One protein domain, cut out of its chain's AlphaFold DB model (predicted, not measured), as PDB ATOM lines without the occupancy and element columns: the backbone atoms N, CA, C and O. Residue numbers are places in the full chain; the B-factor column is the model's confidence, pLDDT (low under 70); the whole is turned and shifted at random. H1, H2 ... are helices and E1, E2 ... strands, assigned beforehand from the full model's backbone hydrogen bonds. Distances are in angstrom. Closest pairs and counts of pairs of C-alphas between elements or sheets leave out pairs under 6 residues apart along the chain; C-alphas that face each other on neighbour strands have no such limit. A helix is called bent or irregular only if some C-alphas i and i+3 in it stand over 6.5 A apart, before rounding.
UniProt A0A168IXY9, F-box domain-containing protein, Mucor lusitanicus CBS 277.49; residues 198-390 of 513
ATOM      1  N   HIS A 198     -17.553  41.810 139.947       90.81
ATOM      2  CA  HIS A 198     -16.135  41.493 139.817       90.81
ATOM      3  C   HIS A 198     -15.465  42.206 138.636       90.81
ATOM      4  O   HIS A 198     -14.255  42.081 138.461       90.81
ATOM      5  N   VAL A 199     -16.220  42.939 137.809       91.62
ATOM      6  CA  VAL A 199     -15.659  43.688 136.677       91.62
ATOM      7  C   VAL A 199     -14.734  44.790 137.215       91.62
ATOM      8  O   VAL A 199     -15.200  45.635 137.980       91.62
ATOM      9  N   PRO A 200     -13.442  44.816 136.828       93.19
ATOM     10  CA  PRO A 200     -12.486  45.787 137.341       93.19
ATOM     11  C   PRO A 200     -12.935  47.223 137.086       93.19
ATOM     12  O   PRO A 200     -13.384  47.558 135.986       93.19
ATOM     13  N   PHE A 201     -12.728  48.098 138.071       91.88
ATOM     14  CA  PHE A 201     -13.088  49.513 137.961       91.88
ATOM     15  C   PHE A 201     -12.382  50.210 136.786       91.88
ATOM     16  O   PHE A 201     -12.984  51.048 136.113       91.88
ATOM     17  N   ALA A 202     -11.149  49.805 136.463       93.25
ATOM     18  CA  ALA A 202     -10.409  50.291 135.297       93.25
ATOM     19  C   ALA A 202     -11.192  50.136 133.975       93.25
ATOM     20  O   ALA A 202     -11.091  50.989 133.090       93.25
ATOM     21  N   LEU A 203     -12.032  49.098 133.850       94.00
ATOM     22  CA  LEU A 203     -12.855  48.866 132.659       94.00
ATOM     23  C   LEU A 203     -14.082  49.782 132.579       94.00
ATOM     24  O   LEU A 203     -14.598  50.004 131.481       94.00
ATOM     25  N   ALA A 204     -14.529  50.377 133.690       89.56
ATOM     26  CA  ALA A 204     -15.681  51.281 133.697       89.56
ATOM     27  C   ALA A 204     -15.465  52.498 132.775       89.56
ATOM     28  O   ALA A 204     -16.400  52.964 132.122       89.56
ATOM     29  N   LYS A 205     -14.212  52.957 132.643       89.62
ATOM     30  CA  LYS A 205     -13.801  54.066 131.758       89.62
ATOM     31  C   LYS A 205     -13.947  53.727 130.262       89.62
ATOM     32  O   LYS A 205     -13.995  54.622 129.416       89.62
ATOM     33  N   LEU A 206     -14.045  52.441 129.916       93.75
ATOM     34  CA  LEU A 206     -14.096  51.952 128.535       93.75
ATOM     35  C   LEU A 206     -15.521  51.739 128.006       93.75
ATOM     36  O   LEU A 206     -15.682  51.375 126.842       93.75
ATOM     37  N   ASN A 207     -16.552  52.037 128.810       92.25
ATOM     38  CA  ASN A 207     -17.965  51.872 128.442       92.25
ATOM     39  C   ASN A 207     -18.297  50.445 127.957       92.25
ATOM     40  O   ASN A 207     -18.998  50.265 126.963       92.25
ATOM     41  N   VAL A 208     -17.735  49.441 128.630       92.69
ATOM     42  CA  VAL A 208     -18.040  48.022 128.387       92.69
ATOM     43  C   VAL A 208     -19.410  47.649 128.959       92.69
ATOM     44  O   VAL A 208     -20.026  48.437 129.686       92.69
ATOM     45  N   SER A 209     -19.889  46.438 128.652       86.75
ATOM     46  CA  SER A 209     -21.107  45.891 129.266       86.75
ATOM     47  C   SER A 209     -21.098  46.049 130.793       86.75
ATOM     48  O   SER A 209     -20.073  45.897 131.447       86.75
ATOM     49  N   LYS A 210     -22.266  46.327 131.382       87.94
ATOM     50  CA  LYS A 210     -22.457  46.360 132.845       87.94
ATOM     51  C   LYS A 210     -22.995  45.040 133.398       87.94
ATOM     52  O   LYS A 210     -23.009  44.818 134.606       87.94
ATOM     53  N   GLU A 211     -23.465  44.164 132.514       93.81
ATOM     54  CA  GLU A 211     -24.076  42.890 132.872       93.81
ATOM     55  C   GLU A 211     -23.277  41.740 132.276       93.81
ATOM     56  O   GLU A 211     -23.141  41.630 131.053       93.81
ATOM     57  N   TYR A 212     -22.787  40.866 133.152       94.56
ATOM     58  CA  TYR A 212     -22.019  39.684 132.788       94.56
ATOM     59  C   TYR A 212     -22.683  38.410 133.307       94.56
ATOM     60  O   TYR A 212     -23.455  38.428 134.265       94.56
ATOM     61  N   ARG A 213     -22.349  37.289 132.670       92.31
ATOM     62  CA  ARG A 213     -22.642  35.934 133.135       92.31
ATOM     63  C   ARG A 213     -21.358  35.107 133.166       92.31
ATOM     64  O   ARG A 213     -20.497  35.268 132.304       92.31
ATOM     65  N   SER A 214     -21.225  34.239 134.162       90.88
ATOM     66  CA  SER A 214     -20.109  33.288 134.251       90.88
ATOM     67  C   SER A 214     -20.289  32.196 133.213       90.88
ATOM     68  O   SER A 214     -21.331  31.566 133.220       90.88
ATOM     69  N   MET A 215     -19.293  31.937 132.368       89.12
ATOM     70  CA  MET A 215     -19.335  30.893 131.335       89.12
ATOM     71  C   MET A 215     -18.854  29.524 131.845       89.12
ATOM     72  O   MET A 215     -18.635  28.609 131.059       89.12
ATOM     73  N   MET A 216     -18.656  29.364 133.157       83.88
ATOM     74  CA  MET A 216     -17.975  28.192 133.725       83.88
ATOM     75  C   MET A 216     -18.882  26.972 133.972       83.88
ATOM     76  O   MET A 216     -18.364  25.880 134.203       83.88
ATOM     77  N   HIS A 217     -20.209  27.131 133.915       74.44
ATOM     78  CA  HIS A 217     -21.186  26.046 134.106       74.44
ATOM     79  C   HIS A 217     -21.868  25.658 132.788       74.44
ATOM     80  O   HIS A 217     -22.580  26.480 132.231       74.44
ATOM     81  N   ALA A 218     -21.695  24.422 132.311       57.38
ATOM     82  CA  ALA A 218     -22.235  23.950 131.027       57.38
ATOM     83  C   ALA A 218     -23.762  24.158 130.876       57.38
ATOM     84  O   ALA A 218     -24.234  24.646 129.855       57.38
ATOM     85  N   GLU A 219     -24.520  23.903 131.945       55.62
ATOM     86  CA  GLU A 219     -25.989  23.800 131.919       55.62
ATOM     87  C   GLU A 219     -26.740  25.149 131.855       55.62
ATOM     88  O   GLU A 219     -27.964  25.172 131.779       55.62
ATOM     89  N   GLY A 220     -26.042  26.293 131.892       50.00
ATOM     90  CA  GLY A 220     -26.675  27.606 132.103       50.00
ATOM     91  C   GLY A 220     -26.664  28.586 130.926       50.00
ATOM     92  O   GLY A 220     -27.324  29.622 131.007       50.00
ATOM     93  N   HIS A 221     -25.915  28.317 129.848       58.47
ATOM     94  CA  HIS A 221     -25.647  29.350 128.823       58.47
ATOM     95  C   HIS A 221     -26.496  29.236 127.564       58.47
ATOM     96  O   HIS A 221     -26.389  30.110 126.706       58.47
ATOM     97  N   GLY A 222     -27.277  28.162 127.407       54.59
ATOM     98  CA  GLY A 222     -28.054  27.862 126.196       54.59
ATOM     99  C   GLY A 222     -27.212  27.593 124.939       54.59
ATOM    100  O   GLY A 222     -27.740  27.093 123.957       54.59
ATOM    101  N   LEU A 223     -25.904  27.887 124.953       62.50
ATOM    102  CA  LEU A 223     -25.009  27.687 123.810       62.50
ATOM    103  C   LEU A 223     -24.877  26.217 123.406       62.50
ATOM    104  O   LEU A 223     -24.593  25.951 122.242       62.50
ATOM    105  N   GLU A 224     -25.005  25.274 124.343       61.81
ATOM    106  CA  GLU A 224     -24.816  23.857 124.028       61.81
ATOM    107  C   GLU A 224     -25.879  23.360 123.047       61.81
ATOM    108  O   GLU A 224     -25.501  22.892 121.975       61.81
ATOM    109  N   ASP A 225     -27.158  23.586 123.358       57.94
ATOM    110  CA  ASP A 225     -28.292  23.228 122.497       57.94
ATOM    111  C   ASP A 225     -28.397  24.129 121.260       57.94
ATOM    112  O   ASP A 225     -28.874  23.704 120.212       57.94
ATOM    113  N   LEU A 226     -27.955  25.388 121.371       57.62
ATOM    114  CA  LEU A 226     -28.038  26.350 120.273       57.62
ATOM    115  C   LEU A 226     -27.006  26.100 119.175       57.62
ATOM    116  O   LEU A 226     -27.267  26.480 118.046       57.62
ATOM    117  N   ILE A 227     -25.838  25.524 119.479       65.12
ATOM    118  CA  ILE A 227     -24.775  25.300 118.482       65.12
ATOM    119  C   ILE A 227     -24.954  23.962 117.760       65.12
ATOM    120  O   ILE A 227     -24.619  23.843 116.577       65.12
ATOM    121  N   ASP A 228     -25.464  22.951 118.459       65.88
ATOM    122  CA  ASP A 228     -25.591  21.604 117.920       65.88
ATOM    123  C   ASP A 228     -26.786  21.558 116.942       65.88
ATOM    124  O   ASP A 228     -27.947  21.572 117.333       65.88
ATOM    125  N   GLY A 229     -26.491  21.545 115.635       66.25
ATOM    126  CA  GLY A 229     -27.492  21.551 114.554       66.25
ATOM    127  C   GLY A 229     -27.513  22.823 113.697       66.25
ATOM    128  O   GLY A 229     -28.175  22.837 112.659       66.25
ATOM    129  N   LEU A 230     -26.760  23.863 114.073       80.06
ATOM    130  CA  LEU A 230     -26.564  25.034 113.216       80.06
ATOM    131  C   LEU A 230     -25.612  24.747 112.056       80.06
ATOM    132  O   LEU A 230     -24.707  23.912 112.145       80.06
ATOM    133  N   ALA A 231     -25.764  25.524 110.982       88.94
ATOM    134  CA  ALA A 231     -24.701  25.653 110.002       88.94
ATOM    135  C   ALA A 231     -23.444  26.217 110.689       88.94
ATOM    136  O   ALA A 231     -23.528  27.086 111.556       88.94
ATOM    137  N   ILE A 232     -22.269  25.728 110.286       88.94
ATOM    138  CA  ILE A 232     -20.981  26.089 110.905       88.94
ATOM    139  C   ILE A 232     -20.779  27.607 110.953       88.94
ATOM    140  O   ILE A 232     -20.297  28.133 111.950       88.94
ATOM    141  N   GLU A 233     -21.188  28.313 109.900       91.00
ATOM    142  CA  GLU A 233     -21.087  29.768 109.816       91.00
ATOM    143  C   GLU A 233     -21.898  30.472 110.914       91.00
ATOM    144  O   GLU A 233     -21.375  31.345 111.608       91.00
ATOM    145  N   ASP A 234     -23.145  30.050 111.133       91.94
ATOM    146  CA  ASP A 234     -24.022  30.620 112.162       91.94
ATOM    147  C   ASP A 234     -23.492  30.315 113.566       91.94
ATOM    148  O   ASP A 234     -23.485  31.185 114.440       91.94
ATOM    149  N   ALA A 235     -22.974  29.100 113.772       92.00
ATOM    150  CA  ALA A 235     -22.340  28.718 115.025       92.00
ATOM    151  C   ALA A 235     -21.085  29.558 115.316       92.00
ATOM    152  O   ALA A 235     -20.879  29.989 116.451       92.00
ATOM    153  N   ILE A 236     -20.265  29.842 114.301       93.50
ATOM    154  CA  ILE A 236     -19.081  30.698 114.430       93.50
ATOM    155  C   ILE A 236     -19.473  32.131 114.773       93.50
ATOM    156  O   ILE A 236     -18.865  32.722 115.667       93.50
ATOM    157  N   VAL A 237     -20.497  32.681 114.113       94.38
ATOM    158  CA  VAL A 237     -21.015  34.018 114.429       94.38
ATOM    159  C   VAL A 237     -21.528  34.070 115.860       94.38
ATOM    160  O   VAL A 237     -21.145  34.970 116.608       94.38
ATOM    161  N   MET A 238     -22.321  33.078 116.264       92.25
ATOM    162  CA  MET A 238     -22.842  32.977 117.621       92.25
ATOM    163  C   MET A 238     -21.710  32.905 118.646       92.25
ATOM    164  O   MET A 238     -21.731  33.636 119.628       92.25
ATOM    165  N   ILE A 239     -20.692  32.076 118.426       92.56
ATOM    166  CA  ILE A 239     -19.548  31.971 119.340       92.56
ATOM    167  C   ILE A 239     -18.776  33.285 119.394       92.56
ATOM    168  O   ILE A 239     -18.533  33.802 120.482       92.56
ATOM    169  N   GLY A 240     -18.424  33.862 118.244       94.25
ATOM    170  CA  GLY A 240     -17.691  35.122 118.190       94.25
ATOM    171  C   GLY A 240     -18.408  36.233 118.957       94.25
ATOM    172  O   GLY A 240     -17.818  36.872 119.825       94.25
ATOM    173  N   GLN A 241     -19.711  36.380 118.720       93.38
ATOM    174  CA  GLN A 241     -20.583  37.342 119.389       93.38
ATOM    175  C   GLN A 241     -20.598  37.202 120.919       93.38
ATOM    176  O   GLN A 241     -20.712  38.202 121.625       93.38
ATOM    177  N   GLN A 242     -20.485  35.980 121.441       92.12
ATOM    178  CA  GLN A 242     -20.561  35.710 122.880       92.12
ATOM    179  C   GLN A 242     -19.242  35.963 123.612       92.12
ATOM    180  O   GLN A 242     -19.256  36.186 124.820       92.12
ATOM    181  N   PHE A 243     -18.108  35.909 122.906       95.44
ATOM    182  CA  PHE A 243     -16.786  36.087 123.513       95.44
ATOM    183  C   PHE A 243     -16.168  37.478 123.290       95.44
ATOM    184  O   PHE A 243     -15.184  37.821 123.949       95.44
ATOM    185  N   VAL A 244     -16.729  38.302 122.400       97.00
ATOM    186  CA  VAL A 244     -16.334  39.713 122.270       97.00
ATOM    187  C   VAL A 244     -16.792  40.496 123.507       97.00
ATOM    188  O   VAL A 244     -17.933  40.386 123.941       97.00
ATOM    189  N   GLU A 245     -15.885  41.294 124.071       97.44
ATOM    190  CA  GLU A 245     -16.020  41.990 125.364       97.44
ATOM    191  C   GLU A 245     -16.187  41.081 126.588       97.44
ATOM    192  O   GLU A 245     -16.558  41.549 127.671       97.44
ATOM    193  N   SER A 246     -15.841  39.799 126.460       97.19
ATOM    194  CA  SER A 246     -15.696  38.908 127.609       97.19
ATOM    195  C   SER A 246     -14.477  39.266 128.448       97.19
ATOM    196  O   SER A 246     -13.436  39.677 127.930       97.19
ATOM    197  N   VAL A 247     -14.602  39.081 129.760       97.00
ATOM    198  CA  VAL A 247     -13.544  39.330 130.736       97.00
ATOM    199  C   VAL A 247     -13.053  38.000 131.294       97.00
ATOM    200  O   VAL A 247     -13.823  37.200 131.823       97.00
ATOM    201  N   LEU A 248     -11.756  37.764 131.163       96.31
ATOM    202  CA  LEU A 248     -11.051  36.621 131.721       96.31
ATOM    203  C   LEU A 248     -10.430  37.049 133.043       96.31
ATOM    204  O   LEU A 248      -9.806  38.105 133.095       96.31
ATOM    205  N   PHE A 249     -10.551  36.230 134.079       94.19
ATOM    206  CA  PHE A 249      -9.946  36.484 135.384       94.19
ATOM    207  C   PHE A 249      -9.045  35.336 135.789       94.19
ATOM    208  O   PHE A 249      -9.505  34.200 135.880       94.19
ATOM    209  N   SER A 250      -7.788  35.634 136.091       91.62
ATOM    210  CA  SER A 250      -6.866  34.640 136.627       91.62
ATOM    211  C   SER A 250      -7.017  34.484 138.128       91.62
ATOM    212  O   SER A 250      -7.386  35.425 138.843       91.62
ATOM    213  N   ASN A 251      -6.670  33.303 138.634       83.88
ATOM    214  CA  ASN A 251      -6.592  33.029 140.067       83.88
ATOM    215  C   ASN A 251      -5.685  34.025 140.837       83.88
ATOM    216  O   ASN A 251      -5.948  34.304 142.001       83.88
ATOM    217  N   GLU A 252      -4.712  34.641 140.167       84.75
ATOM    218  CA  GLU A 252      -3.744  35.604 140.717       84.75
ATOM    219  C   GLU A 252      -4.205  37.074 140.697       84.75
ATOM    220  O   GLU A 252      -3.440  37.979 141.040       84.75
ATOM    221  N   GLY A 253      -5.453  37.337 140.297       88.94
ATOM    222  CA  GLY A 253      -6.041  38.678 140.356       88.94
ATOM    223  C   GLY A 253      -5.701  39.563 139.158       88.94
ATOM    224  O   GLY A 253      -5.870  40.777 139.228       88.94
ATOM    225  N   SER A 254      -5.234  38.986 138.050       93.62
ATOM    226  CA  SER A 254      -5.193  39.700 136.771       93.62
ATOM    227  C   SER A 254      -6.464  39.470 135.973       93.62
ATOM    228  O   SER A 254      -7.157  38.465 136.143       93.62
ATOM    229  N   TYR A 255      -6.751  40.409 135.083       95.56
ATOM    230  CA  TYR A 255      -7.877  40.325 134.175       95.56
ATOM    231  C   TYR A 255      -7.455  40.595 132.731       95.56
ATOM    232  O   TYR A 255      -6.462  41.279 132.471       95.56
ATOM    233  N   VAL A 256      -8.250  40.092 131.789       97.50
ATOM    234  CA  VAL A 256      -8.146  40.390 130.358       97.50
ATOM    235  C   VAL A 256      -9.544  40.631 129.797       97.50
ATOM    236  O   VAL A 256     -10.359  39.719 129.773       97.50
ATOM    237  N   LEU A 257      -9.824  41.836 129.315       97.88
ATOM    238  CA  LEU A 257     -10.996  42.150 128.503       97.88
ATOM    239  C   LEU A 257     -10.676  41.893 127.028       97.88
ATOM    240  O   LEU A 257      -9.852  42.594 126.437       97.88
ATOM    241  N   ILE A 258     -11.360  40.929 126.420       98.31
ATOM    242  CA  ILE A 258     -11.228  40.604 124.999       98.31
ATOM    243  C   ILE A 258     -11.935  41.679 124.176       98.31
ATOM    244  O   ILE A 258     -13.153  41.798 124.225       98.31
ATOM    245  N   THR A 259     -11.204  42.445 123.372       98.25
ATOM    246  CA  THR A 259     -11.819  43.446 122.479       98.25
ATOM    247  C   THR A 259     -11.996  42.914 121.063       98.25
ATOM    248  O   THR A 259     -12.839  43.405 120.310       98.25
ATOM    249  N   GLN A 260     -11.202  41.910 120.696       98.00
ATOM    250  CA  GLN A 260     -11.264  41.246 119.405       98.00
ATOM    251  C   GLN A 260     -10.654  39.843 119.467       98.00
ATOM    252  O   GLN A 260      -9.676  39.582 120.177       98.00
ATOM    253  N   LEU A 261     -11.224  38.940 118.682       97.19
ATOM    254  CA  LEU A 261     -10.823  37.543 118.614       97.19
ATOM    255  C   LEU A 261     -11.016  36.988 117.205       97.19
ATOM    256  O   LEU A 261     -11.732  37.559 116.389       97.19
ATOM    257  N   GLU A 262     -10.388  35.859 116.932       95.75
ATOM    258  CA  GLU A 262     -10.575  35.072 115.718       95.75
ATOM    259  C   GLU A 262     -11.084  33.693 116.090       95.75
ATOM    260  O   GLU A 262     -10.593  33.106 117.049       95.75
ATOM    261  N   VAL A 263     -12.031  33.167 115.322       95.12
ATOM    262  CA  VAL A 263     -12.574  31.825 115.531       95.12
ATOM    263  C   VAL A 263     -11.985  30.869 114.496       95.12
ATOM    264  O   VAL A 263     -11.881  31.181 113.307       95.12
ATOM    265  N   TYR A 264     -11.585  29.695 114.966       92.81
ATOM    266  CA  TYR A 264     -11.070  28.586 114.179       92.81
ATOM    267  C   TYR A 264     -11.908  27.351 114.475       92.81
ATOM    268  O   TYR A 264     -12.181  27.044 115.638       92.81
ATOM    269  N   TYR A 265     -12.303  26.636 113.426       91.06
ATOM    270  CA  TYR A 265     -13.063  25.397 113.560       91.06
ATOM    271  C   TYR A 265     -12.108  24.209 113.466       91.06
ATOM    272  O   TYR A 265     -11.351  24.108 112.507       91.06
ATOM    273  N   LYS A 266     -12.111  23.310 114.453       86.81
ATOM    274  CA  LYS A 266     -11.196  22.156 114.529       86.81
ATOM    275  C   LYS A 266     -11.616  21.018 113.592       86.81
ATOM    276  O   LYS A 266     -11.836  19.888 114.016       86.81
ATOM    277  N   ASP A 267     -11.718  21.329 112.309       85.12
ATOM    278  CA  ASP A 267     -11.879  20.377 111.218       85.12
ATOM    279  C   ASP A 267     -11.120  20.922 110.011       85.12
ATOM    280  O   ASP A 267     -11.437  21.991 109.493       85.12
ATOM    281  N   ARG A 268     -10.103  20.188 109.559       84.31
ATOM    282  CA  ARG A 268      -9.205  20.640 108.492       84.31
ATOM    283  C   ARG A 268      -9.880  20.649 107.117       84.31
ATOM    284  O   ARG A 268      -9.406  21.342 106.216       84.31
ATOM    285  N   GLU A 269     -10.949  19.877 106.932       85.81
ATOM    286  CA  GLU A 269     -11.689  19.860 105.668       85.81
ATOM    287  C   GLU A 269     -12.465  21.164 105.466       85.81
ATOM    288  O   GLU A 269     -12.541  21.665 104.337       85.81
ATOM    289  N   ILE A 270     -12.953  21.731 106.573       86.31
ATOM    290  CA  ILE A 270     -13.710  22.985 106.641       86.31
ATOM    291  C   ILE A 270     -12.778  24.191 106.825       86.31
ATOM    292  O   ILE A 270     -12.892  25.177 106.099       86.31
ATOM    293  N   ASP A 271     -11.841  24.110 107.768       88.38
ATOM    294  CA  ASP A 271     -10.907  25.173 108.135       88.38
ATOM    295  C   ASP A 271      -9.465  24.660 108.092       88.38
ATOM    296  O   ASP A 271      -8.884  24.197 109.077       88.38
ATOM    297  N   ASP A 272      -8.853  24.791 106.920       85.38
ATOM    298  CA  ASP A 272      -7.462  24.423 106.667       85.38
ATOM    299  C   ASP A 272      -6.441  25.385 107.307       85.38
ATOM    300  O   ASP A 272      -5.232  25.171 107.185       85.38
ATOM    301  N   ALA A 273      -6.903  26.433 108.000       84.00
ATOM    302  CA  ALA A 273      -6.081  27.295 108.844       84.00
ATOM    303  C   ALA A 273      -6.112  26.904 110.334       84.00
ATOM    304  O   ALA A 273      -5.321  27.449 111.106       84.00
ATOM    305  N   SER A 274      -6.968  25.959 110.737       82.31
ATOM    306  CA  SER A 274      -6.980  25.423 112.100       82.31
ATOM    307  C   SER A 274      -5.745  24.551 112.372       82.31
ATOM    308  O   SER A 274      -5.295  23.765 111.532       82.31
ATOM    309  N   ILE A 275      -5.146  24.701 113.558       68.38
ATOM    310  CA  ILE A 275      -3.998  23.894 113.985       68.38
ATOM    311  C   ILE A 275      -4.519  22.735 114.846       68.38
ATOM    312  O   ILE A 275      -4.737  22.888 116.043       68.38
ATOM    313  N   ASN A 276      -4.659  21.545 114.258       58.53
ATOM    314  CA  ASN A 276      -5.140  20.329 114.942       58.53
ATOM    315  C   ASN A 276      -4.107  19.673 115.883       58.53
ATOM    316  O   ASN A 276      -4.120  18.460 116.078       58.53
ATOM    317  N   ASN A 277      -3.188  20.443 116.471       52.06
ATOM    318  CA  ASN A 277      -2.133  19.876 117.320       52.06
ATOM    319  C   ASN A 277      -2.662  19.393 118.677       52.06
ATOM    320  O   ASN A 277      -2.018  18.569 119.318       52.06
ATOM    321  N   VAL A 278      -3.829  19.879 119.103       53.16
ATOM    322  CA  VAL A 278      -4.546  19.350 120.264       53.16
ATOM    323  C   VAL A 278      -5.618  18.395 119.744       53.16
ATOM    324  O   VAL A 278      -6.769  18.788 119.548       53.16
ATOM    325  N   GLN A 279      -5.223  17.147 119.477       45.59
ATOM    326  CA  GLN A 279      -6.180  16.047 119.390       45.59
ATOM    327  C   GLN A 279      -6.717  15.825 120.805       45.59
ATOM    328  O   GLN A 279      -6.092  15.141 121.612       45.59
ATOM    329  N   LEU A 280      -7.839  16.469 121.133       50.19
ATOM    330  CA  LEU A 280      -8.642  16.030 122.268       50.19
ATOM    331  C   LEU A 280      -9.094  14.612 121.911       50.19
ATOM    332  O   LEU A 280      -9.795  14.425 120.916       50.19
ATOM    333  N   VAL A 281      -8.559  13.625 122.628       43.69
ATOM    334  CA  VAL A 281      -8.836  12.204 122.410       43.69
ATOM    335  C   VAL A 281     -10.349  12.007 122.531       43.69
ATOM    336  O   VAL A 281     -10.924  12.394 123.538       43.69
ATOM    337  N   ASP A 282     -10.960  11.492 121.464       43.97
ATOM    338  CA  ASP A 282     -12.331  10.984 121.337       43.97
ATOM    339  C   ASP A 282     -13.424  11.629 122.223       43.97
ATOM    340  O   ASP A 282     -13.584  11.323 123.398       43.97
ATOM    341  N   ASN A 283     -14.280  12.448 121.600       45.50
ATOM    342  CA  ASN A 283     -15.588  12.923 122.094       45.50
ATOM    343  C   ASN A 283     -15.657  13.742 123.398       45.50
ATOM    344  O   ASN A 283     -16.712  14.324 123.659       45.50
ATOM    345  N   GLU A 284     -14.583  13.900 124.166       50.66
ATOM    346  CA  GLU A 284     -14.560  14.796 125.331       50.66
ATOM    347  C   GLU A 284     -14.140  16.214 124.934       50.66
ATOM    348  O   GLU A 284     -13.114  16.763 125.334       50.66
ATOM    349  N   TYR A 285     -14.965  16.834 124.097       57.97
ATOM    350  CA  TYR A 285     -14.904  18.271 123.900       57.97
ATOM    351  C   TYR A 285     -15.205  18.978 125.225       57.97
ATOM    352  O   TYR A 285     -16.217  18.691 125.869       57.97
ATOM    353  N   GLU A 286     -14.345  19.914 125.634       63.38
ATOM    354  CA  GLU A 286     -14.555  20.660 126.873       63.38
ATOM    355  C   GLU A 286     -15.886  21.423 126.803       63.38
ATOM    356  O   GLU A 286     -16.069  22.335 125.991       63.38
ATOM    357  N   LYS A 287     -16.823  21.025 127.673       74.69
ATOM    358  CA  LYS A 287     -18.159  21.633 127.832       74.69
ATOM    359  C   LYS A 287     -18.116  23.057 128.400       74.69
ATOM    360  O   LYS A 287     -19.116  23.760 128.455       74.69
ATOM    361  N   ARG A 288     -16.942  23.493 128.851       82.25
ATOM    362  CA  ARG A 288     -16.679  24.829 129.388       82.25
ATOM    363  C   ARG A 288     -15.524  25.463 128.619       82.25
ATOM    364  O   ARG A 288     -14.653  24.729 128.159       82.25
ATOM    365  N   PRO A 289     -15.482  26.797 128.489       88.75
ATOM    366  CA  PRO A 289     -14.351  27.459 127.872       88.75
ATOM    367  C   PRO A 289     -13.098  27.278 128.732       88.75
ATOM    368  O   PRO A 289     -13.127  27.508 129.942       88.75
ATOM    369  N   VAL A 290     -11.989  26.919 128.096       88.19
ATOM    370  CA  VAL A 290     -10.678  26.819 128.740       88.19
ATOM    371  C   VAL A 290      -9.730  27.814 128.117       88.19
ATOM    372  O   VAL A 290      -9.508  27.824 126.910       88.19
ATOM    373  N   VAL A 291      -9.171  28.672 128.961       91.38
ATOM    374  CA  VAL A 291      -8.226  29.702 128.545       91.38
ATOM    375  C   VAL A 291      -6.810  29.171 128.696       91.38
ATOM    376  O   VAL A 291      -6.430  28.684 129.762       91.38
ATOM    377  N   VAL A 292      -6.016  29.318 127.643       89.56
ATOM    378  CA  VAL A 292      -4.612  28.915 127.611       89.56
ATOM    379  C   VAL A 292      -3.782  30.059 127.053       89.56
ATOM    380  O   VAL A 292      -4.135  30.665 126.042       89.56
ATOM    381  N   VAL A 293      -2.648  30.336 127.691       89.75
ATOM    382  CA  VAL A 293      -1.602  31.167 127.097       89.75
ATOM    383  C   VAL A 293      -0.532  30.226 126.560       89.75
ATOM    384  O   VAL A 293       0.128  29.515 127.314       89.75
ATOM    385  N   GLU A 294      -0.392  30.169 125.240       87.75
ATOM    386  CA  GLU A 294       0.558  29.285 124.573       87.75
ATOM    387  C   GLU A 294       1.828  30.047 124.199       87.75
ATOM    388  O   GLU A 294       1.785  31.054 123.489       87.75
ATOM    389  N   ARG A 295       2.990  29.519 124.594       88.38
ATOM    390  CA  ARG A 295       4.278  29.977 124.068       88.38
ATOM    391  C   ARG A 295       4.552  29.311 122.723       88.38
ATOM    392  O   ARG A 295       4.742  28.099 122.648       88.38
ATOM    393  N   LYS A 296       4.673  30.107 121.667       86.62
ATOM    394  CA  LYS A 296       5.147  29.663 120.353       86.62
ATOM    395  C   LYS A 296       6.607  30.046 120.156       86.62
ATOM    396  O   LYS A 296       7.093  31.034 120.709       86.62
ATOM    397  N   THR A 297       7.319  29.254 119.358       81.81
ATOM    398  CA  THR A 297       8.712  29.531 118.994       81.81
ATOM    399  C   THR A 297       8.929  29.296 117.504       81.81
ATOM    400  O   THR A 297       8.476  28.297 116.954       81.81
ATOM    401  N   ALA A 298       9.619  30.222 116.840       77.88
ATOM    402  CA  ALA A 298      10.131  30.033 115.486       77.88
ATOM    403  C   ALA A 298      11.360  30.917 115.266       77.88
ATOM    404  O   ALA A 298      11.397  32.058 115.721       77.88
ATOM    405  N   GLN A 299      12.362  30.399 114.549       71.62
ATOM    406  CA  GLN A 299      13.541  31.165 114.110       71.62
ATOM    407  C   GLN A 299      14.175  32.021 115.230       71.62
ATOM    408  O   GLN A 299      14.423  33.211 115.055       71.62
ATOM    409  N   LYS A 300      14.423  31.411 116.401       75.94
ATOM    410  CA  LYS A 300      15.012  32.051 117.603       75.94
ATOM    411  C   LYS A 300      14.155  33.136 118.274       75.94
ATOM    412  O   LYS A 300      14.607  33.746 119.235       75.94
ATOM    413  N   SER A 301      12.927  33.357 117.814       79.44
ATOM    414  CA  SER A 301      11.963  34.250 118.456       79.44
ATOM    415  C   SER A 301      10.890  33.437 119.172       79.44
ATOM    416  O   SER A 301      10.431  32.415 118.658       79.44
ATOM    417  N   ALA A 302      10.488  33.892 120.356       85.12
ATOM    418  CA  ALA A 302       9.343  33.360 121.082       85.12
ATOM    419  C   ALA A 302       8.253  34.429 121.167       85.12
ATOM    420  O   ALA A 302       8.556  35.609 121.347       85.12
ATOM    421  N   TRP A 303       7.001  34.012 121.042       89.00
ATOM    422  CA  TRP A 303       5.834  34.861 121.265       89.00
ATOM    423  C   TRP A 303       4.764  34.089 122.024       89.00
ATOM    424  O   TRP A 303       4.867  32.871 122.182       89.00
ATOM    425  N   TYR A 304       3.752  34.811 122.492       90.25
ATOM    426  CA  TYR A 304       2.662  34.246 123.271       90.25
ATOM    427  C   TYR A 304       1.330  34.525 122.585       90.25
ATOM    428  O   TYR A 304       1.114  35.617 122.046       90.25
ATOM    429  N   GLU A 305       0.463  33.522 122.608       92.81
ATOM    430  CA  GLU A 305      -0.891  33.556 122.068       92.81
ATOM    431  C   GLU A 305      -1.861  33.282 123.215       92.81
ATOM    432  O   GLU A 305      -1.678  32.318 123.951       92.81
ATOM    433  N   LEU A 306      -2.876  34.128 123.376       94.50
ATOM    434  CA  LEU A 306      -3.962  33.896 124.325       94.50
ATOM    435  C   LEU A 306      -5.119  33.241 123.575       94.50
ATOM    436  O   LEU A 306      -5.646  33.819 122.622       94.50
ATOM    437  N   LYS A 307      -5.499  32.041 124.001       93.62
ATOM    438  CA  LYS A 307      -6.506  31.215 123.341       93.62
ATOM    439  C   LYS A 307      -7.602  30.802 124.300       93.62
ATOM    440  O   LYS A 307      -7.358  30.637 125.492       93.62
ATOM    441  N   LEU A 308      -8.793  30.601 123.754       93.12
ATOM    442  CA  LEU A 308      -9.889  29.930 124.422       93.12
ATOM    443  C   LEU A 308     -10.282  28.709 123.601       93.12
ATOM    444  O   LEU A 308     -10.496  28.803 122.394       93.12
ATOM    445  N   TYR A 309     -10.392  27.571 124.260       89.75
ATOM    446  CA  TYR A 309     -10.924  26.349 123.688       89.75
ATOM    447  C   TYR A 309     -12.349  26.168 124.173       89.75
ATOM    448  O   TYR A 309     -12.611  26.250 125.370       89.75
ATOM    449  N   TYR A 310     -13.276  25.963 123.245       87.62
ATOM    450  CA  TYR A 310     -14.665  25.682 123.578       87.62
ATOM    451  C   TYR A 310     -15.251  24.738 122.540       87.62
ATOM    452  O   TYR A 310     -15.336  25.073 121.357       87.62
ATOM    453  N   LYS A 311     -15.642  23.539 122.967       85.19
ATOM    454  CA  LYS A 311     -16.026  22.454 122.063       85.19
ATOM    455  C   LYS A 311     -15.034  22.278 120.884       85.19
ATOM    456  O   LYS A 311     -13.827  22.126 121.083       85.19
ATOM    457  N   LYS A 312     -15.540  22.328 119.645       86.75
ATOM    458  CA  LYS A 312     -14.789  22.227 118.379       86.75
ATOM    459  C   LYS A 312     -14.129  23.539 117.944       86.75
ATOM    460  O   LYS A 312     -13.594  23.607 116.842       86.75
ATOM    461  N   TYR A 313     -14.174  24.578 118.769       90.00
ATOM    462  CA  TYR A 313     -13.739  25.915 118.397       90.00
ATOM    463  C   TYR A 313     -12.485  26.306 119.174       90.00
ATOM    464  O   TYR A 313     -12.372  26.091 120.383       90.00
ATOM    465  N   GLU A 314     -11.527  26.881 118.458       92.31
ATOM    466  CA  GLU A 314     -10.392  27.600 119.024       92.31
ATOM    467  C   GLU A 314     -10.616  29.091 118.769       92.31
ATOM    468  O   GLU A 314     -10.806  29.513 117.630       92.31
ATOM    469  N   LEU A 315     -10.618  29.890 119.831       94.38
ATOM    470  CA  LEU A 315     -10.732  31.337 119.756       94.38
ATOM    471  C   LEU A 315      -9.374  31.944 120.090       94.38
ATOM    472  O   LEU A 315      -8.885  31.803 121.209       94.38
ATOM    473  N   LEU A 316      -8.765  32.639 119.139       95.25
ATOM    474  CA  LEU A 316      -7.499  33.337 119.322       95.25
ATOM    475  C   LEU A 316      -7.767  34.805 119.642       95.25
ATOM    476  O   LEU A 316      -8.292  35.540 118.807       95.25
ATOM    477  N   VAL A 317      -7.374  35.259 120.830       96.81
ATOM    478  CA  VAL A 317      -7.501  36.668 121.215       96.81
ATOM    479  C   VAL A 317      -6.439  37.475 120.483       96.81
ATOM    480  O   VAL A 317      -5.239  37.319 120.710       96.81
ATOM    481  N   THR A 318      -6.880  38.364 119.599       96.56
ATOM    482  CA  THR A 318      -5.987  39.202 118.789       96.56
ATOM    483  C   THR A 318      -5.942  40.641 119.264       96.56
ATOM    484  O   THR A 318      -5.204  41.450 118.707       96.56
ATOM    485  N   GLY A 319      -6.688  40.979 120.306       97.56
ATOM    486  CA  GLY A 319      -6.657  42.295 120.908       97.56
ATOM    487  C   GLY A 319      -7.442  42.319 122.200       97.56
ATOM    488  O   GLY A 319      -8.523  41.735 122.310       97.56
ATOM    489  N   ALA A 320      -6.839  42.952 123.193       98.06
ATOM    490  CA  ALA A 320      -7.371  42.968 124.536       98.06
ATOM    491  C   ALA A 320      -6.818  44.136 125.348       98.06
ATOM    492  O   ALA A 320      -5.755  44.688 125.046       98.06
ATOM    493  N   VAL A 321      -7.544  44.445 126.414       97.44
ATOM    494  CA  VAL A 321      -7.104  45.280 127.531       97.44
ATOM    495  C   VAL A 321      -6.857  44.362 128.723       97.44
ATOM    496  O   VAL A 321      -7.647  43.455 128.959       97.44
ATOM    497  N   HIS A 322      -5.781  44.555 129.472       96.69
ATOM    498  CA  HIS A 322      -5.452  43.712 130.619       96.69
ATOM    499  C   HIS A 322      -4.822  44.523 131.748       96.69
ATOM    500  O   HIS A 322      -4.282  45.602 131.528       96.69
ATOM    501  N   GLY A 323      -4.872  43.989 132.961       95.50
ATOM    502  CA  GLY A 323      -4.341  44.646 134.152       95.50
ATOM    503  C   GLY A 323      -4.549  43.785 135.388       95.50
ATOM    504  O   GLY A 323      -4.934  42.615 135.276       95.50
ATOM    505  N   ARG A 324      -4.308  44.357 136.566       94.19
ATOM    506  CA  ARG A 324      -4.693  43.742 137.837       94.19
ATOM    507  C   ARG A 324      -6.001  44.331 138.354       94.19
ATOM    508  O   ARG A 324      -6.315  45.485 138.089       94.19
ATOM    509  N   VAL A 325      -6.792  43.525 139.060       92.06
ATOM    510  CA  VAL A 325      -8.128  43.925 139.548       92.06
ATOM    511  C   VAL A 325      -8.051  45.088 140.548       92.06
ATOM    512  O   VAL A 325      -8.980  45.885 140.627       92.06
ATOM    513  N   ASP A 326      -6.945  45.187 141.283       92.06
ATOM    514  CA  ASP A 326      -6.642  46.213 142.281       92.06
ATOM    515  C   ASP A 326      -6.003  47.489 141.701       92.06
ATOM    516  O   ASP A 326      -5.775  48.448 142.436       92.06
ATOM    517  N   GLU A 327      -5.748  47.536 140.392       93.19
ATOM    518  CA  GLU A 327      -5.139  48.684 139.718       93.19
ATOM    519  C   GLU A 327      -6.176  49.498 138.926       93.19
ATOM    520  O   GLU A 327      -7.092  48.967 138.298       93.19
ATOM    521  N   GLU A 328      -6.017  50.825 138.912       91.69
ATOM    522  CA  GLU A 328      -6.845  51.716 138.082       91.69
ATOM    523  C   GLU A 328      -6.344  51.853 136.638       91.69
ATOM    524  O   GLU A 328      -7.045  52.402 135.776       91.69
ATOM    525  N   THR A 329      -5.113  51.410 136.392       93.25
ATOM    526  CA  THR A 329      -4.439  51.463 135.098       93.25
ATOM    527  C   THR A 329      -4.575  50.140 134.368       93.25
ATOM    528  O   THR A 329      -4.686  49.080 134.978       93.25
ATOM    529  N   PHE A 330      -4.518  50.199 133.042       95.19
ATOM    530  CA  PHE A 330      -4.510  49.014 132.204       95.19
ATOM    531  C   PHE A 330      -3.455  49.130 131.108       95.19
ATOM    532  O   PHE A 330      -3.118  50.215 130.631       95.19
ATOM    533  N   ASP A 331      -3.001  47.973 130.658       95.88
ATOM    534  CA  ASP A 331      -2.240  47.808 129.435       95.88
ATOM    535  C   ASP A 331      -3.120  47.199 128.345       95.88
ATOM    536  O   ASP A 331      -4.244  46.743 128.574       95.88
ATOM    537  N   CYS A 332      -2.632  47.227 127.111       96.75
ATOM    538  CA  CYS A 332      -3.364  46.672 125.987       96.75
ATOM    539  C   CYS A 332      -2.425  46.064 124.948       96.75
ATOM    540  O   CYS A 332      -1.257  46.442 124.825       96.75
ATOM    541  N   PHE A 333      -2.949  45.121 124.166       96.50
ATOM    542  CA  PHE A 333      -2.228  44.558 123.031       96.50
ATOM    543  C   PHE A 333      -3.118  44.428 121.795       96.50
ATOM    544  O   PHE A 333      -4.328  44.247 121.901       96.50
ATOM    545  N   LEU A 334      -2.494  44.502 120.615       96.25
ATOM    546  CA  LEU A 334      -3.101  44.255 119.303       96.25
ATOM    547  C   LEU A 334      -2.176  43.364 118.455       96.25
ATOM    548  O   LEU A 334      -1.026  43.718 118.175       96.25
ATOM    549  N   GLY A 335      -2.703  42.234 117.999       91.75
ATOM    550  CA  GLY A 335      -2.060  41.193 117.198       91.75
ATOM    551  C   GLY A 335      -2.099  39.820 117.881       91.75
ATOM    552  O   GLY A 335      -2.020  39.726 119.100       91.75
ATOM    553  N   SER A 336      -2.151  38.752 117.083       84.19
ATOM    554  CA  SER A 336      -2.193  37.355 117.553       84.19
ATOM    555  C   SER A 336      -0.984  36.938 118.398       84.19
ATOM    556  O   SER A 336      -1.121  36.192 119.357       84.19
ATOM    557  N   SER A 337       0.204  37.455 118.087       80.88
ATOM    558  CA  SER A 337       1.475  37.083 118.732       80.88
ATOM    559  C   SER A 337       1.929  38.069 119.821       80.88
ATOM    560  O   SER A 337       3.126  38.357 119.936       80.88
ATOM    561  N   ARG A 338       0.990  38.706 120.529       83.75
ATOM    562  CA  ARG A 338       1.271  39.861 121.406       83.75
ATOM    563  C   ARG A 338       0.764  39.708 122.836       83.75
ATOM    564  O   ARG A 338       0.854  40.682 123.578       83.75
ATOM    565  N   ALA A 339       0.292  38.526 123.235       86.81
ATOM    566  CA  ALA A 339      -0.093  38.315 124.623       86.81
ATOM    567  C   ALA A 339       1.121  38.574 125.554       86.81
ATOM    568  O   ALA A 339       2.246  38.170 125.231       86.81
ATOM    569  N   PRO A 340       0.942  39.281 126.681       87.56
ATOM    570  CA  PRO A 340       2.027  39.548 127.613       87.56
ATOM    571  C   PRO A 340       2.517  38.266 128.289       87.56
ATOM    572  O   PRO A 340       1.727  37.405 128.669       87.56
ATOM    573  N   ASN A 341       3.829  38.175 128.525       85.12
ATOM    574  CA  ASN A 341       4.425  37.042 129.245       85.12
ATOM    575  C   ASN A 341       3.929  36.935 130.699       85.12
ATOM    576  O   ASN A 341       3.941  35.851 131.267       85.12
ATOM    577  N   SER A 342       3.474  38.032 131.310       83.75
ATOM    578  CA  SER A 342       2.883  37.987 132.654       83.75
ATOM    579  C   SER A 342       1.642  37.091 132.716       83.75
ATOM    580  O   SER A 342       1.403  36.472 133.745       83.75
ATOM    581  N   LEU A 343       0.905  36.933 131.608       83.94
ATOM    582  CA  LEU A 343      -0.269  36.060 131.561       83.94
ATOM    583  C   LEU A 343       0.095  34.563 131.539       83.94
ATOM    584  O   LEU A 343      -0.727  33.740 131.915       83.94
ATOM    585  N   MET A 344       1.317  34.194 131.126       78.81
ATOM    586  CA  MET A 344       1.770  32.790 131.068       78.81
ATOM    587  C   MET A 344       1.908  32.138 132.440       78.81
ATOM    588  O   MET A 344       1.844  30.918 132.550       78.81
ATOM    589  N   GLN A 345       2.199  32.938 133.463       70.31
ATOM    590  CA  GLN A 345       2.413  32.431 134.818       70.31
ATOM    591  C   GLN A 345       1.091  32.042 135.486       70.31
ATOM    592  O   GLN A 345       1.091  31.314 136.471       70.31
ATOM    593  N   GLN A 346      -0.021  32.465 134.888       74.25
ATOM    594  CA  GLN A 346      -1.345  32.366 135.461       74.25
ATOM    595  C   GLN A 346      -2.006  31.060 135.060       74.25
ATOM    596  O   GLN A 346      -2.037  30.677 133.889       74.25
ATOM    597  N   SER A 347      -2.576  30.389 136.053       68.94
ATOM    598  CA  SER A 347      -3.336  29.160 135.866       68.94
ATOM    599  C   SER A 347      -4.805  29.405 136.207       68.94
ATOM    600  O   SER A 347      -5.126  30.318 136.957       68.94
ATOM    601  N   HIS A 348      -5.707  28.588 135.662       81.56
ATOM    602  CA  HIS A 348      -7.134  28.589 136.018       81.56
ATOM    603  C   HIS A 348      -7.836  29.941 135.815       81.56
ATOM    604  O   HIS A 348      -7.986  30.756 136.726       81.56
ATOM    605  N   TRP A 349      -8.310  30.155 134.592       90.94
ATOM    606  CA  TRP A 349      -9.065  31.346 134.229       90.94
ATOM    607  C   TRP A 349     -10.567  31.133 134.402       90.94
ATOM    608  O   TRP A 349     -11.113  30.115 133.978       90.94
ATOM    609  N   ILE A 350     -11.238  32.130 134.970       92.31
ATOM    610  CA  ILE A 350     -12.696  32.252 134.968       92.31
ATOM    611  C   ILE A 350     -13.085  33.141 133.791       92.31
ATOM    612  O   ILE A 350     -12.515  34.217 133.614       92.31
ATOM    613  N   VAL A 351     -14.063  32.707 133.001       94.38
ATOM    614  CA  VAL A 351     -14.548  33.460 131.840       94.38
ATOM    615  C   VAL A 351     -15.906  34.072 132.146       94.38
ATOM    616  O   VAL A 351     -16.859  33.353 132.437       94.38
ATOM    617  N   LEU A 352     -16.005  35.397 132.050       94.69
ATOM    618  CA  LEU A 352     -17.259  36.137 132.133       94.69
ATOM    619  C   LEU A 352     -17.619  36.693 130.757       94.69
ATOM    620  O   LEU A 352     -16.833  37.435 130.175       94.69
ATOM    621  N   ALA A 353     -18.810  36.383 130.255       94.44
ATOM    622  CA  ALA A 353     -19.315  36.911 128.989       94.44
ATOM    623  C   ALA A 353     -20.399  37.970 129.214       94.44
ATOM    624  O   ALA A 353     -21.148  37.861 130.193       94.44
ATOM    625  N   PRO A 354     -20.531  38.980 128.335       94.88
ATOM    626  CA  PRO A 354     -21.656  39.903 128.380       94.88
ATOM    627  C   PRO A 354     -22.993  39.151 128.357       94.88
ATOM    628  O   PRO A 354     -23.207  38.239 127.558       94.88
ATOM    629  N   LYS A 355     -23.927  39.523 129.239       92.00
ATOM    630  CA  LYS A 355     -25.247  38.869 129.297       92.00
ATOM    631  C   LYS A 355     -26.055  39.120 128.022       92.00
ATOM    632  O   LYS A 355     -26.758  38.227 127.552       92.00
ATOM    633  N   LYS A 356     -25.938  40.332 127.474       92.25
ATOM    634  CA  LYS A 356     -26.475  40.733 126.173       92.25
ATOM    635  C   LYS A 356     -25.324  40.835 125.188       92.25
ATOM    636  O   LYS A 356     -24.271  41.355 125.543       92.25
ATOM    637  N   SER A 357     -25.559  40.390 123.958       90.44
ATOM    638  CA  SER A 357     -24.601  40.595 122.878       90.44
ATOM    639  C   SER A 357     -24.205  42.059 122.773       90.44
ATOM    640  O   SER A 357     -25.066  42.940 122.721       90.44
ATOM    641  N   VAL A 358     -22.907  42.291 122.637       94.50
ATOM    642  CA  VAL A 358     -22.368  43.602 122.287       94.50
ATOM    643  C   VAL A 358     -22.373  43.784 120.766       94.50
ATOM    644  O   VAL A 358     -22.320  42.789 120.039       94.50
ATOM    645  N   PRO A 359     -22.456  45.021 120.252       96.88
ATOM    646  CA  PRO A 359     -22.262  45.279 118.831       96.88
ATOM    647  C   PRO A 359     -20.827  44.948 118.399       96.88
ATOM    648  O   PRO A 359     -19.857  45.345 119.054       96.88
ATOM    649  N   PHE A 360     -20.686  44.247 117.278       96.88
ATOM    650  CA  PHE A 360     -19.396  43.824 116.740       96.88
ATOM    651  C   PHE A 360     -19.343  43.983 115.218       96.88
ATOM    652  O   PHE A 360     -20.371  44.027 114.544       96.88
ATOM    653  N   GLU A 361     -18.128  44.049 114.684       97.19
ATOM    654  CA  GLU A 361     -17.834  43.996 113.255       97.19
ATOM    655  C   GLU A 361     -17.106  42.688 112.938       97.19
ATOM    656  O   GLU A 361     -16.248  42.237 113.709       97.19
ATOM    657  N   ARG A 362     -17.460  42.086 111.801       96.62
ATOM    658  CA  ARG A 362     -16.768  40.922 111.251       96.62
ATOM    659  C   ARG A 362     -15.640  41.380 110.332       96.62
ATOM    660  O   ARG A 362     -15.803  42.330 109.578       96.62
ATOM    661  N   ASP A 363     -14.507  40.698 110.391       94.94
ATOM    662  CA  ASP A 363     -13.349  40.961 109.538       94.94
ATOM    663  C   ASP A 363     -12.641  39.643 109.190       94.94
ATOM    664  O   ASP A 363     -12.893  38.593 109.788       94.94
ATOM    665  N   ILE A 364     -11.735  39.688 108.220       92.56
ATOM    666  CA  ILE A 364     -10.896  38.555 107.842       92.56
ATOM    667  C   ILE A 364      -9.845  38.295 108.936       92.56
ATOM    668  O   ILE A 364      -9.273  39.225 109.508       92.56
ATOM    669  N   ARG A 365      -9.551  37.019 109.205       90.56
ATOM    670  CA  ARG A 365      -8.522  36.597 110.173       90.56
ATOM    671  C   ARG A 365      -7.114  37.098 109.810       90.56
ATOM    672  O   ARG A 365      -6.742  37.188 108.639       90.56
ATOM    673  N   LEU A 366      -6.285  37.363 110.818       84.50
ATOM    674  CA  LEU A 366      -4.882  37.779 110.714       84.50
ATOM    675  C   LEU A 366      -3.961  36.570 110.500       84.50
ATOM    676  O   LEU A 366      -3.066  36.280 111.300       84.50
ATOM    677  N   LEU A 367      -4.165  35.844 109.405       75.69
ATOM    678  CA  LEU A 367      -3.377  34.652 109.112       75.69
ATOM    679  C   LEU A 367      -2.021  34.985 108.497       75.69
ATOM    680  O   LEU A 367      -1.851  35.982 107.800       75.69
ATOM    681  N   GLN A 368      -1.050  34.100 108.730       68.94
ATOM    682  CA  GLN A 368       0.252  34.151 108.058       68.94
ATOM    683  C   GLN A 368       0.304  33.285 106.792       68.94
ATOM    684  O   GLN A 368       1.169  33.517 105.951       68.94
ATOM    685  N   SER A 369      -0.599  32.305 106.647       76.75
ATOM    686  CA  SER A 369      -0.751  31.529 105.412       76.75
ATOM    687  C   SER A 369      -1.881  32.127 104.590       76.75
ATOM    688  O   SER A 369      -3.054  31.900 104.868       76.75
ATOM    689  N   PHE A 370      -1.539  32.930 103.590       81.62
ATOM    690  CA  PHE A 370      -2.539  33.676 102.828       81.62
ATOM    691  C   PHE A 370      -3.257  32.825 101.778       81.62
ATOM    692  O   PHE A 370      -4.257  33.279 101.242       81.62
ATOM    693  N   ARG A 371      -2.783  31.607 101.486       82.31
ATOM    694  CA  ARG A 371      -3.388  30.715 100.480       82.31
ATOM    695  C   ARG A 371      -4.300  29.621 101.025       82.31
ATOM    696  O   ARG A 371      -4.861  28.884 100.218       82.31
ATOM    697  N   ASN A 372      -4.434  29.490 102.342       83.94
ATOM    698  CA  ASN A 372      -5.404  28.543 102.887       83.94
ATOM    699  C   ASN A 372      -6.810  29.001 102.462       83.94
ATOM    700  O   ASN A 372      -7.080  30.202 102.388       83.94
ATOM    701  N   ARG A 373      -7.700  28.057 102.147       81.56
ATOM    702  CA  ARG A 373      -9.064  28.366 101.684       81.56
ATOM    703  C   ARG A 373      -9.813  29.181 102.727       81.56
ATOM    704  O   ARG A 373     -10.498  30.144 102.397       81.56
ATOM    705  N   ALA A 374      -9.600  28.840 103.990       84.62
ATOM    706  CA  ALA A 374     -10.211  29.518 105.109       84.62
ATOM    707  C   ALA A 374      -9.568  30.888 105.414       84.62
ATOM    708  O   ALA A 374      -9.993  31.577 106.346       84.62
ATOM    709  N   SER A 375      -8.557  31.326 104.646       79.81
ATOM    710  CA  SER A 375      -7.855  32.584 104.921       79.81
ATOM    711  C   SER A 375      -8.605  33.849 104.586       79.81
ATOM    712  O   SER A 375      -8.230  34.916 105.061       79.81
ATOM    713  N   THR A 376      -9.660  33.743 103.790       85.31
ATOM    714  CA  THR A 376     -10.539  34.866 103.467       85.31
ATOM    715  C   THR A 376     -11.839  34.838 104.261       85.31
ATOM    716  O   THR A 376     -12.706  35.662 103.999       85.31
ATOM    717  N   PHE A 377     -12.001  33.899 105.199       91.19
ATOM    718  CA  PHE A 377     -13.197  33.836 106.032       91.19
ATOM    719  C   PHE A 377     -13.250  35.022 106.991       91.19
ATOM    720  O   PHE A 377     -12.266  35.341 107.667       91.19
ATOM    721  N   GLU A 378     -14.424  35.645 107.070       94.69
ATOM    722  CA  GLU A 378     -14.709  36.773 107.959       94.69
ATOM    723  C   GLU A 378     -15.035  36.282 109.378       94.69
ATOM    724  O   GLU A 378     -16.112  36.535 109.923       94.69
ATOM    725  N   TRP A 379     -14.127  35.482 109.939       95.56
ATOM    726  CA  TRP A 379     -14.243  34.855 111.261       95.56
ATOM    727  C   TRP A 379     -13.401  35.571 112.325       95.56
ATOM    728  O   TRP A 379     -13.119  35.008 113.383       95.56
ATOM    729  N   ALA A 380     -12.966  36.803 112.054       96.25
ATOM    730  CA  ALA A 380     -12.490  37.716 113.082       96.25
ATOM    731  C   ALA A 380     -13.652  38.589 113.559       96.25
ATOM    732  O   ALA A 380     -14.424  39.107 112.757       96.25
ATOM    733  N   PHE A 381     -13.751  38.774 114.869       97.75
ATOM    734  CA  PHE A 381     -14.807  39.531 115.523       97.75
ATOM    735  C   PHE A 381     -14.171  40.645 116.336       97.75
ATOM    736  O   PHE A 381     -13.269  40.400 117.140       97.75
ATOM    737  N   LYS A 382     -14.622  41.879 116.118       98.00
ATOM    738  CA  LYS A 382     -14.084  43.080 116.760       98.00
ATOM    739  C   LYS A 382     -15.213  43.852 117.415       98.00
ATOM    740  O   LYS A 382     -16.220  44.118 116.767       98.00
ATOM    741  N   SER A 383     -15.045  44.259 118.667       98.25
ATOM    742  CA  SER A 383     -16.019  45.134 119.318       98.25
ATOM    743  C   SER A 383     -16.153  46.459 118.565       98.25
ATOM    744  O   SER A 383     -15.161  47.147 118.295       98.25
ATOM    745  N   GLN A 384     -17.395  46.857 118.289       97.50
ATOM    746  CA  GLN A 384     -17.675  48.130 117.637       97.50
ATOM    747  C   GLN A 384     -17.306  49.325 118.530       97.50
ATOM    748  O   GLN A 384     -16.825  50.338 118.022       97.50
ATOM    749  N   ASN A 385     -17.447  49.199 119.857       96.69
ATOM    750  CA  ASN A 385     -17.016  50.215 120.827       96.69
ATOM    751  C   ASN A 385     -15.508  50.491 120.694       96.69
ATOM    752  O   ASN A 385     -15.070  51.640 120.607       96.69
ATOM    753  N   PHE A 386     -14.695  49.438 120.579       97.75
ATOM    754  CA  PHE A 386     -13.248  49.586 120.418       97.75
ATOM    755  C   PHE A 386     -12.842  50.019 119.001       97.75
ATOM    756  O   PHE A 386     -11.902  50.805 118.849       97.75
ATOM    757  N   ILE A 387     -13.590  49.629 117.962       97.06
ATOM    758  CA  ILE A 387     -13.399  50.159 116.601       97.06
ATOM    759  C   ILE A 387     -13.611  51.675 116.559       97.06
ATOM    760  O   ILE A 387     -12.762  52.386 116.015       97.06
ATOM    761  N   GLN A 388     -14.688  52.182 117.170       96.56
ATOM    762  CA  GLN A 388     -14.987  53.620 117.242       96.56
ATOM    763  C   GLN A 388     -13.872  54.406 117.947       96.56
ATOM    764  O   GLN A 388     -13.545  55.524 117.550       96.56
ATOM    765  N   ARG A 389     -13.208  53.782 118.926       96.31
ATOM    766  CA  ARG A 389     -12.022  54.314 119.623       96.31
ATOM    767  C   ARG A 389     -10.710  54.123 118.853       96.31
ATOM    768  O   ARG A 389      -9.642  54.412 119.379       96.31
ATOM    769  N   ARG A 390     -10.764  53.624 117.615       96.31
ATOM    770  CA  ARG A 390      -9.605  53.261 116.775       96.31
ATOM    771  C   ARG A 390      -8.702  52.179 117.380       96.31
ATOM    772  O   ARG A 390      -7.604  51.957 116.875       96.31
TER     773      ARG A 390
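What this domain is: This is residues 198 to 390 of the 513 residues of the protein "F-box domain-containing protein" of Mucor lusitanicus CBS 277.49 (UniProt A0A168IXY9). A strongly twisted sheet of ten strands curls round one helix, H3, with the long, bent strands E3 and E6 side by side in its middle. The long hairpin E4 and E5 is an arm whose far end, around residues 299 and 300, sticks out, with the short helix H4 packed on it nearer the body. The printed part has 193 residues, in the order H1 E1 H2 H3 E2 E3 E4 E5 E6 E7 H4 E8 E9 H5 E10 H6; the sheet is branched and antiparallel, the class mixed. It is compact, radius of gyration of the C-alphas 16.0 A, spanning 46 by 44 by 34 A.

How they stand to each other: H1, residues 201 to 204, only grazes the sheet. E1, residues 212 to 214, is an edge strand antiparallel to E8, residues 349 to 354 (N 213 to O 353, 2.8 A). H2, residues 223 to 227, is close but not clearly touching H3, residues 232 to 243: their closest C-alphas, of Ile 227 and Ala 235, are 5.4 A apart. The closest C-alphas of H3 and E10, residues 380 to 383, are Gly 240 and Phe 381, 5.9 A. E2, residues 247 to 250, has E8 on one side (N 247 to O 352, 2.8 A) and on the other E3, residues 254 to 265, its hairpin partner (N 248 to O 256, 2.8 A). E3 bends by 76 degrees at residue 259; E2 and E10 (N 261 to O 381, 2.9 A) are on one side of it, E6, residues 313 to 324, on the other (N 262 to O 316, 2.8 A). E4, residues 290 to 298, E5, residues 301 to 310, E6 and E7, residues 331 to 334, are a meander, each strand the antiparallel neighbour of the one before (N 294 to O 305, N 308 to O 315 and N 322 to O 331, each 2.8 A); E3 to E6 form a Greek key, E3 also being E6's antiparallel neighbour. H4, residues 341 to 345, is on the sheet at a height of 5.9 A, over none of its strands. E9, residues 360 to 363, is antiparallel to E10 (N 361 to O 382, 2.8 A). H5, residues 373 to 376, is not on the sheet; H6, residues 384 to 388, is, at 6.3 A, over none. Every O i to N i+4 pair is within hydrogen-bond range in H2, H3 and H6; H4 has 0 of 1, and 1 of 2 O i to N i+3 pairs.

Where its parts are: H1 begins with C-alpha 201 at (-13.088, 49.513, 137.961). H3 is 16.6 A long, E3 28.4 A, E4 24.9 A, E5 28.4 A and E6 27.9 A. H6 ends with C-alpha 388 at (-14.987, 53.620, 117.242).

The domain as a whole: The C-alphas farthest apart, Glu 269 and Glu 328, are 45.7 A apart. The printed part has no cut; E3 to E4 is the one long link. Mean pLDDT of the printed part is 85.9, under 70 at residues 218 to 229, 275 to 286, 347 and 368.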